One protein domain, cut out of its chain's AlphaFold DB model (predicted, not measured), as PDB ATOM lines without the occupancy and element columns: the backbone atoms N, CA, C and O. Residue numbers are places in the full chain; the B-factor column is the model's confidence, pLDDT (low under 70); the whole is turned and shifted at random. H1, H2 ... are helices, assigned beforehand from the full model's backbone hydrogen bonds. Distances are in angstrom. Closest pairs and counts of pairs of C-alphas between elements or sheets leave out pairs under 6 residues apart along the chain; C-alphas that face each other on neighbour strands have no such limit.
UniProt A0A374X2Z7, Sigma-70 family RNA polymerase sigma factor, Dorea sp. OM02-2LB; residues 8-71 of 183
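AT A GLANCE: This is residues 8 to 71 of the 183 residues of the protein "Sigma-70 family RNA polymerase sigma factor" of Dorea sp. OM02-2LB (UniProt A0A374X2Z7). A helical hairpin with very unequal arms makes a long rod: the short H1 leads to a tight turn, and the long H2 folds back beside it and runs on far beyond it. Residues 46 to 71, of which 46 to 69 belong to H2, stick out free. The printed part has 64 residues with two named helices, H1 then H2, and no named strand; the class is all helix. It is extended, with a radius of gyration of the C-alphas of 19.9 A and spans of 68 by 18 by 10 A.

HOW THE PARTS SIT: H1, residues 8 to 25, and H2, residues 30 to 69, form a helical hairpin. They run opposite ways at a shallow tilt of 17 degrees. H1 touches H2 with residues 16 to 24 alone, and H2 touches H1 with residues 30 to 37 alone; their closest C-alphas, of Glu 20 and Ile 33, are 6.6 A apart. In both helices every O i to N i+4 pair is within hydrogen-bond range.

IN THESE COORDINATES: H1 measures 26.1 A from C-alpha 8 at (8.074, 33.037, 84.409) to C-alpha 25. H2 measures 59.0 A, from C-alpha 30 at (17.768, 17.708, 102.296) to C-alpha 69 at (-5.669, 66.913, 79.650).

THE WHOLE: The C-alphas farthest apart, of Gly 27 and Leu 71, are 67.8 A apart. The printed part has no cut, and the link from H1 to H2 is tight. Residues 57 to 71 have pLDDT under 70.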
ATOM      1  N   GLU A   8       6.920  32.788  83.540       83.38
ATOM      2  CA  GLU A   8       8.074  33.037  84.409       83.38
ATOM      3  C   GLU A   8       8.117  32.071  85.600       83.38
ATOM      4  O   GLU A   8       9.177  31.538  85.916       83.38
ATOM      5  N   GLU A   9       6.964  31.724  86.178       87.44
ATOM      6  CA  GLU A   9       6.900  30.714  87.240       87.44
ATOM      7  C   GLU A   9       7.329  29.317  86.755       87.44
ATOM      8  O   GLU A   9       8.028  28.596  87.467       87.44
ATOM      9  N   ARG A  10       6.983  28.943  85.515       89.62
ATOM     10  CA  ARG A  10       7.437  27.676  84.916       89.62
ATOM     11  C   ARG A  10       8.949  27.646  84.715       89.62
ATOM     12  O   ARG A  10       9.574  26.631  85.012       89.62
ATOM     13  N   LYS A  11       9.539  28.747  84.236       89.69
ATOM     14  CA  LYS A  11      10.996  28.868  84.073       89.69
ATOM     15  C   LYS A  11      11.717  28.783  85.417       89.69
ATOM     16  O   LYS A  11      12.707  28.065  85.521       89.69
ATOM     17  N   TRP A  12      11.198  29.474  86.434       89.94
ATOM     18  CA  TRP A  12      11.756  29.452  87.785       89.94
ATOM     19  C   TRP A  12      11.702  28.047  88.396       89.94
ATOM     20  O   TRP A  12      12.720  27.550  88.875       89.94
ATOM     21  N   ASN A  13      10.560  27.356  88.291       90.94
ATOM     22  CA  ASN A  13      10.427  25.981  88.779       90.94
ATOM     23  C   ASN A  13      11.408  25.028  88.088       90.94
ATOM     24  O   ASN A  13      12.116  24.291  88.771       90.94
ATOM     25  N   TYR A  14      11.505  25.100  86.757       91.94
ATOM     26  CA  TYR A  14      12.437  24.280  85.984       91.94
ATOM     27  C   TYR A  14      13.896  24.518  86.399       91.94
ATOM     28  O   TYR A  14      14.655  23.570  86.589       91.94
ATOM     29  N   TRP A  15      14.293  25.782  86.571       92.12
ATOM     30  CA  TRP A  15      15.651  26.130  86.980       92.12
ATOM     31  C   TRP A  15      15.982  25.605  88.385       92.12
ATOM     32  O   TRP A  15      17.006  24.944  88.569       92.12
ATOM     33  N   LYS A  16      15.080  25.814  89.352       90.88
ATOM     34  CA  LYS A  16      15.271  25.357  90.732       90.88
ATOM     35  C   LYS A  16      15.315  23.835  90.860       90.88
ATOM     36  O   LYS A  16      16.104  23.317  91.638       90.88
ATOM     37  N   GLU A  17      14.524  23.100  90.080       91.62
ATOM     38  CA  GLU A  17      14.571  21.629  90.063       91.62
ATOM     39  C   GLU A  17      15.934  21.090  89.593       91.62
ATOM     40  O   GLU A  17      16.445  20.119  90.154       91.62
ATOM     41  N   GLN A  18      16.555  21.732  88.594       92.12
ATOM     42  CA  GLN A  18      17.901  21.356  88.141       92.12
ATOM     43  C   GLN A  18      18.976  21.684  89.180       92.12
ATOM     44  O   GLN A  18      19.943  20.937  89.327       92.12
ATOM     45  N   GLU A  19      18.817  22.793  89.897       91.00
ATOM     46  CA  GLU A  19      19.722  23.182  90.973       91.00
ATOM     47  C   GLU A  19      19.639  22.210  92.154       91.00
ATOM     48  O   GLU A  19      20.658  21.648  92.550       91.00
ATOM     49  N   GLU A  20      18.436  21.911  92.649       91.81
ATOM     50  CA  GLU A  20      18.232  20.951  93.740       91.81
ATOM     51  C   GLU A  20      18.774  19.562  93.399       91.81
ATOM     52  O   GLU A  20      19.373  18.905  94.250       91.81
ATOM     53  N   LYS A  21      18.623  19.117  92.145       93.19
ATOM     54  CA  LYS A  21      19.190  17.843  91.693       93.19
ATOM     55  C   LYS A  21      20.714  17.815  91.843       93.19
ATOM     56  O   LYS A  21      21.246  16.858  92.398       93.19
ATOM     57  N   LYS A  22      21.406  18.882  91.430       91.12
ATOM     58  CA  LYS A  22      22.863  19.010  91.605       91.12
ATOM     59  C   LYS A  22      23.261  19.077  93.078       91.12
ATOM     60  O   LYS A  22      24.272  18.503  93.466       91.12
ATOM     61  N   LEU A  23      22.471  19.755  93.909       91.25
ATOM     62  CA  LEU A  23      22.731  19.854  95.345       91.25
ATOM     63  C   LEU A  23      22.608  18.495  96.054       91.25
ATOM     64  O   LEU A  23      23.434  18.182  96.912       91.25
ATOM     65  N   ARG A  24      21.640  17.661  95.648       92.62
ATOM     66  CA  ARG A  24      21.514  16.272  96.120       92.62
ATOM     67  C   ARG A  24      22.680  15.400  95.652       92.62
ATOM     68  O   ARG A  24      23.208  14.623  96.439       92.62
ATOM     69  N   GLU A  25      23.122  15.554  94.402       93.19
ATOM     70  CA  GLU A  25      24.295  14.846  93.858       93.19
ATOM     71  C   GLU A  25      25.595  15.197  94.608       93.19
ATOM     72  O   GLU A  25      26.449  14.334  94.798       93.19
ATOM     73  N   LEU A  26      25.724  16.435  95.095       91.69
ATOM     74  CA  LEU A  26      26.850  16.897  95.919       91.69
ATOM     75  C   LEU A  26      26.754  16.475  97.398       91.69
ATOM     76  O   LEU A  26      27.622  16.835  98.193       91.69
ATOM     77  N   GLY A  27      25.721  15.715  97.777       91.56
ATOM     78  CA  GLY A  27      25.532  15.214  99.138       91.56
ATOM     79  C   GLY A  27      25.070  16.275 100.134       91.56
ATOM     80  O   GLY A  27      25.307  16.126 101.334       91.56
ATOM     81  N   MET A  28      24.436  17.359  99.668       91.38
ATOM     82  CA  MET A  28      23.862  18.344 100.580       91.38
ATOM     83  C   MET A  28      22.649  17.755 101.312       91.38
ATOM     84  O   MET A  28      21.835  17.031 100.747       91.38
ATOM     85  N   GLU A  29      22.534  18.089 102.590       92.75
ATOM     86  CA  GLU A  29      21.448  17.665 103.468       92.75
ATOM     87  C   GLU A  29      20.090  18.215 102.994       92.75
ATOM     88  O   GLU A  29      19.955  19.418 102.758       92.75
ATOM     89  N   GLU A  30      19.073  17.353 102.885       90.19
ATOM     90  CA  GLU A  30      17.768  17.708 102.296       90.19
ATOM     91  C   GLU A  30      17.075  18.860 103.048       90.19
ATOM     92  O   GLU A  30      16.417  19.697 102.434       90.19
ATOM     93  N   GLU A  31      17.288  18.979 104.363       90.62
ATOM     94  CA  GLU A  31      16.750  20.087 105.163       90.62
ATOM     95  C   GLU A  31      17.321  21.450 104.726       90.62
ATOM     96  O   GLU A  31      16.613  22.460 104.710       90.62
ATOM     97  N   LYS A  32      18.594  21.489 104.313       90.19
ATOM     98  CA  LYS A  32      19.233  22.711 103.800       90.19
ATOM     99  C   LYS A  32      18.715  23.057 102.411       90.19
ATOM    100  O   LYS A  32      18.473  24.229 102.139       90.19
ATOM    101  N   ILE A  33      18.479  22.048 101.570       89.75
ATOM    102  CA  ILE A  33      17.887  22.219 100.237       89.75
ATOM    103  C   ILE A  33      16.463  22.785 100.351       89.75
ATOM    104  O   ILE A  33      16.124  23.740  99.653       89.75
ATOM    105  N   GLN A  34      15.650  22.270 101.279       90.81
ATOM    106  CA  GLN A  34      14.299  22.781 101.530       90.81
ATOM    107  C   GLN A  34      14.305  24.221 102.055       90.81
ATOM    108  O   GLN A  34      13.545  25.051 101.557       90.81
ATOM    109  N   LYS A  35      15.193  24.543 103.007       92.12
ATOM    110  CA  LYS A  35      15.361  25.917 103.509       92.12
ATOM    111  C   LYS A  35      15.778  26.887 102.399       92.12
ATOM    112  O   LYS A  35      15.199  27.962 102.296       92.12
ATOM    113  N   LEU A  36      16.716  26.492 101.533       90.44
ATOM    114  CA  LEU A  36      17.108  27.265 100.346       90.44
ATOM    115  C   LEU A  36      15.920  27.501  99.406       90.44
ATOM    116  O   LEU A  36      15.645  28.638  99.037       90.44
ATOM    117  N   ARG A  37      15.155  26.450  99.086       91.50
ATOM    118  CA  ARG A  37      13.977  26.562  98.215       91.50
ATOM    119  C   ARG A  37      12.914  27.498  98.785       91.50
ATOM    120  O   ARG A  37      12.247  28.180  98.008       91.50
ATOM    121  N   GLN A  38      12.748  27.524 100.106       91.56
ATOM    122  CA  GLN A  38      11.816  28.428 100.770       91.56
ATOM    123  C   GLN A  38      12.274  29.888 100.670       91.56
ATOM    124  O   GLN A  38      11.483  30.723 100.237       91.56
ATOM    125  N   MET A  39      13.542  30.177 100.983       92.19
ATOM    126  CA  MET A  39      14.099  31.535 100.870       92.19
ATOM    127  C   MET A  39      14.005  32.056  99.430       92.19
ATOM    128  O   MET A  39      13.424  33.109  99.188       92.19
ATOM    129  N   ASP A  40      14.433  31.259  98.449       91.25
ATOM    130  CA  ASP A  40      14.389  31.668  97.039       91.25
ATOM    131  C   ASP A  40      12.955  31.862  96.519       91.25
ATOM    132  O   ASP A  40      12.717  32.587  95.548       91.25
ATOM    133  N   ARG A  41      11.972  31.182  97.128       90.94
ATOM    134  CA  ARG A  41      10.554  31.367  96.802       90.94
ATOM    135  C   ARG A  41      10.038  32.694  97.342       90.94
ATOM    136  O   ARG A  41       9.238  33.332  96.659       90.94
ATOM    137  N   GLU A  42      10.449  33.077  98.543       90.50
ATOM    138  CA  GLU A  42      10.081  34.352  99.157       90.50
ATOM    139  C   GLU A  42      10.638  35.519  98.336       90.50
ATOM    140  O   GLU A  42       9.849  36.371  97.921       90.50
ATOM    141  N   ASP A  43      11.914  35.460  97.948       89.56
ATOM    142  CA  ASP A  43      12.557  36.464  97.088       89.56
ATOM    143  C   ASP A  43      11.854  36.593  95.725       89.56
ATOM    144  O   ASP A  43      11.537  37.688  95.255       89.56
ATOM    145  N   PHE A  44      11.526  35.462  95.086       87.56
ATOM    146  CA  PHE A  44      10.809  35.463  93.806       87.56
ATOM    147  C   PHE A  44       9.400  36.069  93.919       87.56
ATOM    148  O   PHE A  44       8.924  36.745  93.001       87.56
ATOM    149  N   LEU A  45       8.704  35.822  95.033       88.00
ATOM    150  CA  LEU A  45       7.381  36.388  95.286       88.00
ATOM    151  C   LEU A  45       7.450  37.882  95.610       88.00
ATOM    152  O   LEU A  45       6.533  38.606  95.227       88.00
ATOM    153  N   GLU A  46       8.490  38.341  96.299       86.00
ATOM    154  CA  GLU A  46       8.704  39.757  96.600       86.00
ATOM    155  C   GLU A  46       8.973  40.562  95.326       86.00
ATOM    156  O   GLU A  46       8.271  41.539  95.065       86.00
ATOM    157  N   GLU A  47       9.867  40.080  94.462       84.25
ATOM    158  CA  GLU A  47      10.120  40.676  93.143       84.25
ATOM    159  C   GLU A  47       8.832  40.742  92.303       84.25
ATOM    160  O   GLU A  47       8.567  41.720  91.599       84.25
ATOM    161  N   ARG A  48       7.972  39.721  92.412       85.75
ATOM    162  CA  ARG A  48       6.670  39.718  91.736       85.75
ATOM    163  C   ARG A  48       5.738  40.801  92.277       85.75
ATOM    164  O   ARG A  48       5.120  41.497  91.476       85.75
ATOM    165  N   ARG A  49       5.644  40.952  93.603       84.69
ATOM    166  CA  ARG A  49       4.831  42.004  94.245       84.69
ATOM    167  C   ARG A  49       5.340  43.394  93.882       84.69
ATOM    168  O   ARG A  49       4.541  44.280  93.602       84.69
ATOM    169  N   TYR A  50       6.658  43.572  93.847       83.88
ATOM    170  CA  TYR A  50       7.285  44.832  93.470       83.88
ATOM    171  C   TYR A  50       6.896  45.254  92.048       83.88
ATOM    172  O   TYR A  50       6.482  46.391  91.829       83.88
ATOM    173  N   ARG A  51       6.946  44.324  91.086       80.38
ATOM    174  CA  ARG A  51       6.534  44.599  89.698       80.38
ATOM    175  C   ARG A  51       5.043  44.880  89.559       80.38
ATOM    176  O   ARG A  51       4.680  45.784  88.822       80.38
ATOM    177  N   GLU A  52       4.199  44.137  90.271       76.75
ATOM    178  CA  GLU A  52       2.749  44.368  90.273       76.75
ATOM    179  C   GLU A  52       2.413  45.776  90.790       76.75
ATOM    180  O   GLU A  52       1.672  46.501  90.133       76.75
ATOM    181  N   HIS A  53       3.043  46.211  91.884       82.31
ATOM    182  CA  HIS A  53       2.865  47.568  92.400       82.31
ATOM    183  C   HIS A  53       3.415  48.660  91.475       82.31
ATOM    184  O   HIS A  53       2.830  49.739  91.390       82.31
ATOM    185  N   LEU A  54       4.524  48.409  90.775       75.25
ATOM    186  CA  LEU A  54       5.045  49.353  89.783       75.25
ATOM    187  C   LEU A  54       4.091  49.522  88.596       75.25
ATOM    188  O   LEU A  54       3.835  50.656  88.194       75.25
ATOM    189  N   ASP A  55       3.558  48.423  88.059       71.44
ATOM    190  CA  ASP A  55       2.608  48.455  86.942       71.44
ATOM    191  C   ASP A  55       1.304  49.175  87.341       71.44
ATOM    192  O   ASP A  55       0.809  50.013  86.586       71.44
ATOM    193  N   GLU A  56       0.787  48.921  88.550       71.38
ATOM    194  CA  GLU A  56      -0.373  49.628  89.119       71.38
ATOM    195  C   GLU A  56      -0.112  51.134  89.260       71.38
ATOM    196  O   GLU A  56      -0.909  51.954  88.803       71.38
ATOM    197  N   MET A  57       1.041  51.519  89.821       68.94
ATOM    198  CA  MET A  57       1.421  52.927  89.968       68.94
ATOM    199  C   MET A  57       1.547  53.627  88.607       68.94
ATOM    200  O   MET A  57       1.155  54.785  88.464       68.94
ATOM    201  N   MET A  58       2.088  52.947  87.595       68.62
ATOM    202  CA  MET A  58       2.183  53.493  86.241       68.62
ATOM    203  C   MET A  58       0.799  53.690  85.611       68.62
ATOM    204  O   MET A  58       0.544  54.747  85.032       68.62
ATOM    205  N   GLN A  59      -0.104  52.723  85.780       67.94
ATOM    206  CA  GLN A  59      -1.476  52.805  85.283       67.94
ATOM    207  C   GLN A  59      -2.262  53.954  85.939       67.94
ATOM    208  O   GLN A  59      -2.954  54.707  85.248       67.94
ATOM    209  N   ASP A  60      -2.115  54.144  87.250       64.44
ATOM    210  CA  ASP A  60      -2.751  55.248  87.973       64.44
ATOM    211  C   ASP A  60      -2.220  56.610  87.509       64.44
ATOM    212  O   ASP A  60      -3.000  57.533  87.259       64.44
ATOM    213  N   MET A  61      -0.906  56.737  87.311       52.91
ATOM    214  CA  MET A  61      -0.291  57.973  86.819       52.91
ATOM    215  C   MET A  61      -0.752  58.349  85.407       52.91
ATOM    216  O   MET A  61      -0.923  59.536  85.116       52.91
ATOM    217  N   ASP A  62      -0.979  57.370  84.533       61.44
ATOM    218  CA  ASP A  62      -1.503  57.621  83.191       61.44
ATOM    219  C   ASP A  62      -2.986  58.032  83.231       61.44
ATOM    220  O   ASP A  62      -3.373  58.975  82.539       61.44
ATOM    221  N   SER A  63      -3.782  57.454  84.138       59.53
ATOM    222  CA  SER A  63      -5.179  57.866  84.353       59.53
ATOM    223  C   SER A  63      -5.321  59.299  84.900       59.53
ATOM    224  O   SER A  63      -6.281  60.007  84.585       59.53
ATOM    225  N   ILE A  64      -4.350  59.757  85.700       58.88
ATOM    226  CA  ILE A  64      -4.293  61.127  86.231       58.88
ATOM    227  C   ILE A  64      -3.944  62.122  85.116       58.88
ATOM    228  O   ILE A  64      -4.592  63.162  84.999       58.88
ATOM    229  N   LYS A  65      -2.971  61.793  84.257       56.66
ATOM    230  CA  LYS A  65      -2.604  62.640  83.107       56.66
ATOM    231  C   LYS A  65      -3.754  62.816  82.119       56.66
ATOM    232  O   LYS A  65      -3.909  63.898  81.557       56.66
ATOM    233  N   GLU A  66      -4.545  61.769  81.899       55.81
ATOM    234  CA  GLU A  66      -5.656  61.802  80.945       55.81
ATOM    235  C   GLU A  66      -6.770  62.753  81.420       55.81
ATOM    236  O   GLU A  66      -7.217  63.603  80.649       55.81
ATOM    237  N   LYS A  67      -7.111  62.736  82.718       53.97
ATOM    238  CA  LYS A  67      -8.080  63.675  83.321       53.97
ATOM    239  C   LYS A  67      -7.624  65.133  83.314       53.97
ATOM    240  O   LYS A  67      -8.444  66.017  83.080       53.97
ATOM    241  N   ASP A  68      -6.340  65.399  83.547       51.62
ATOM    242  CA  ASP A  68      -5.823  66.773  83.507       51.62
ATOM    243  C   ASP A  68      -5.815  67.339  82.077       51.62
ATOM    244  O   ASP A  68      -5.989  68.541  81.888       51.62
ATOM    245  N   SER A  69      -5.677  66.485  81.056       52.94
ATOM    246  CA  SER A  69      -5.669  66.913  79.650       52.94
ATOM    247  C   SER A  69      -7.026  67.429  79.142       52.94
ATOM    248  O   SER A  69      -7.056  68.292  78.263       52.94
ATOM    249  N   GLU A  70      -8.141  66.968  79.719       51.94
ATOM    250  CA  GLU A  70      -9.502  67.369  79.327       51.94
ATOM    251  C   GLU A  70      -9.928  68.743  79.872       51.94
ATOM    252  O   GLU A  70     -10.909  69.314  79.398       51.94
ATOM    253  N   LEU A  71      -9.199  69.300  80.845       55.97
ATOM    254  CA  LEU A  71      -9.592  70.523  81.560       55.97
ATOM    255  C   LEU A  71      -8.994  71.813  80.983       55.97
ATOM    256  O   LEU A  71      -9.290  72.908  81.469       55.97
TER     257      LEU A  71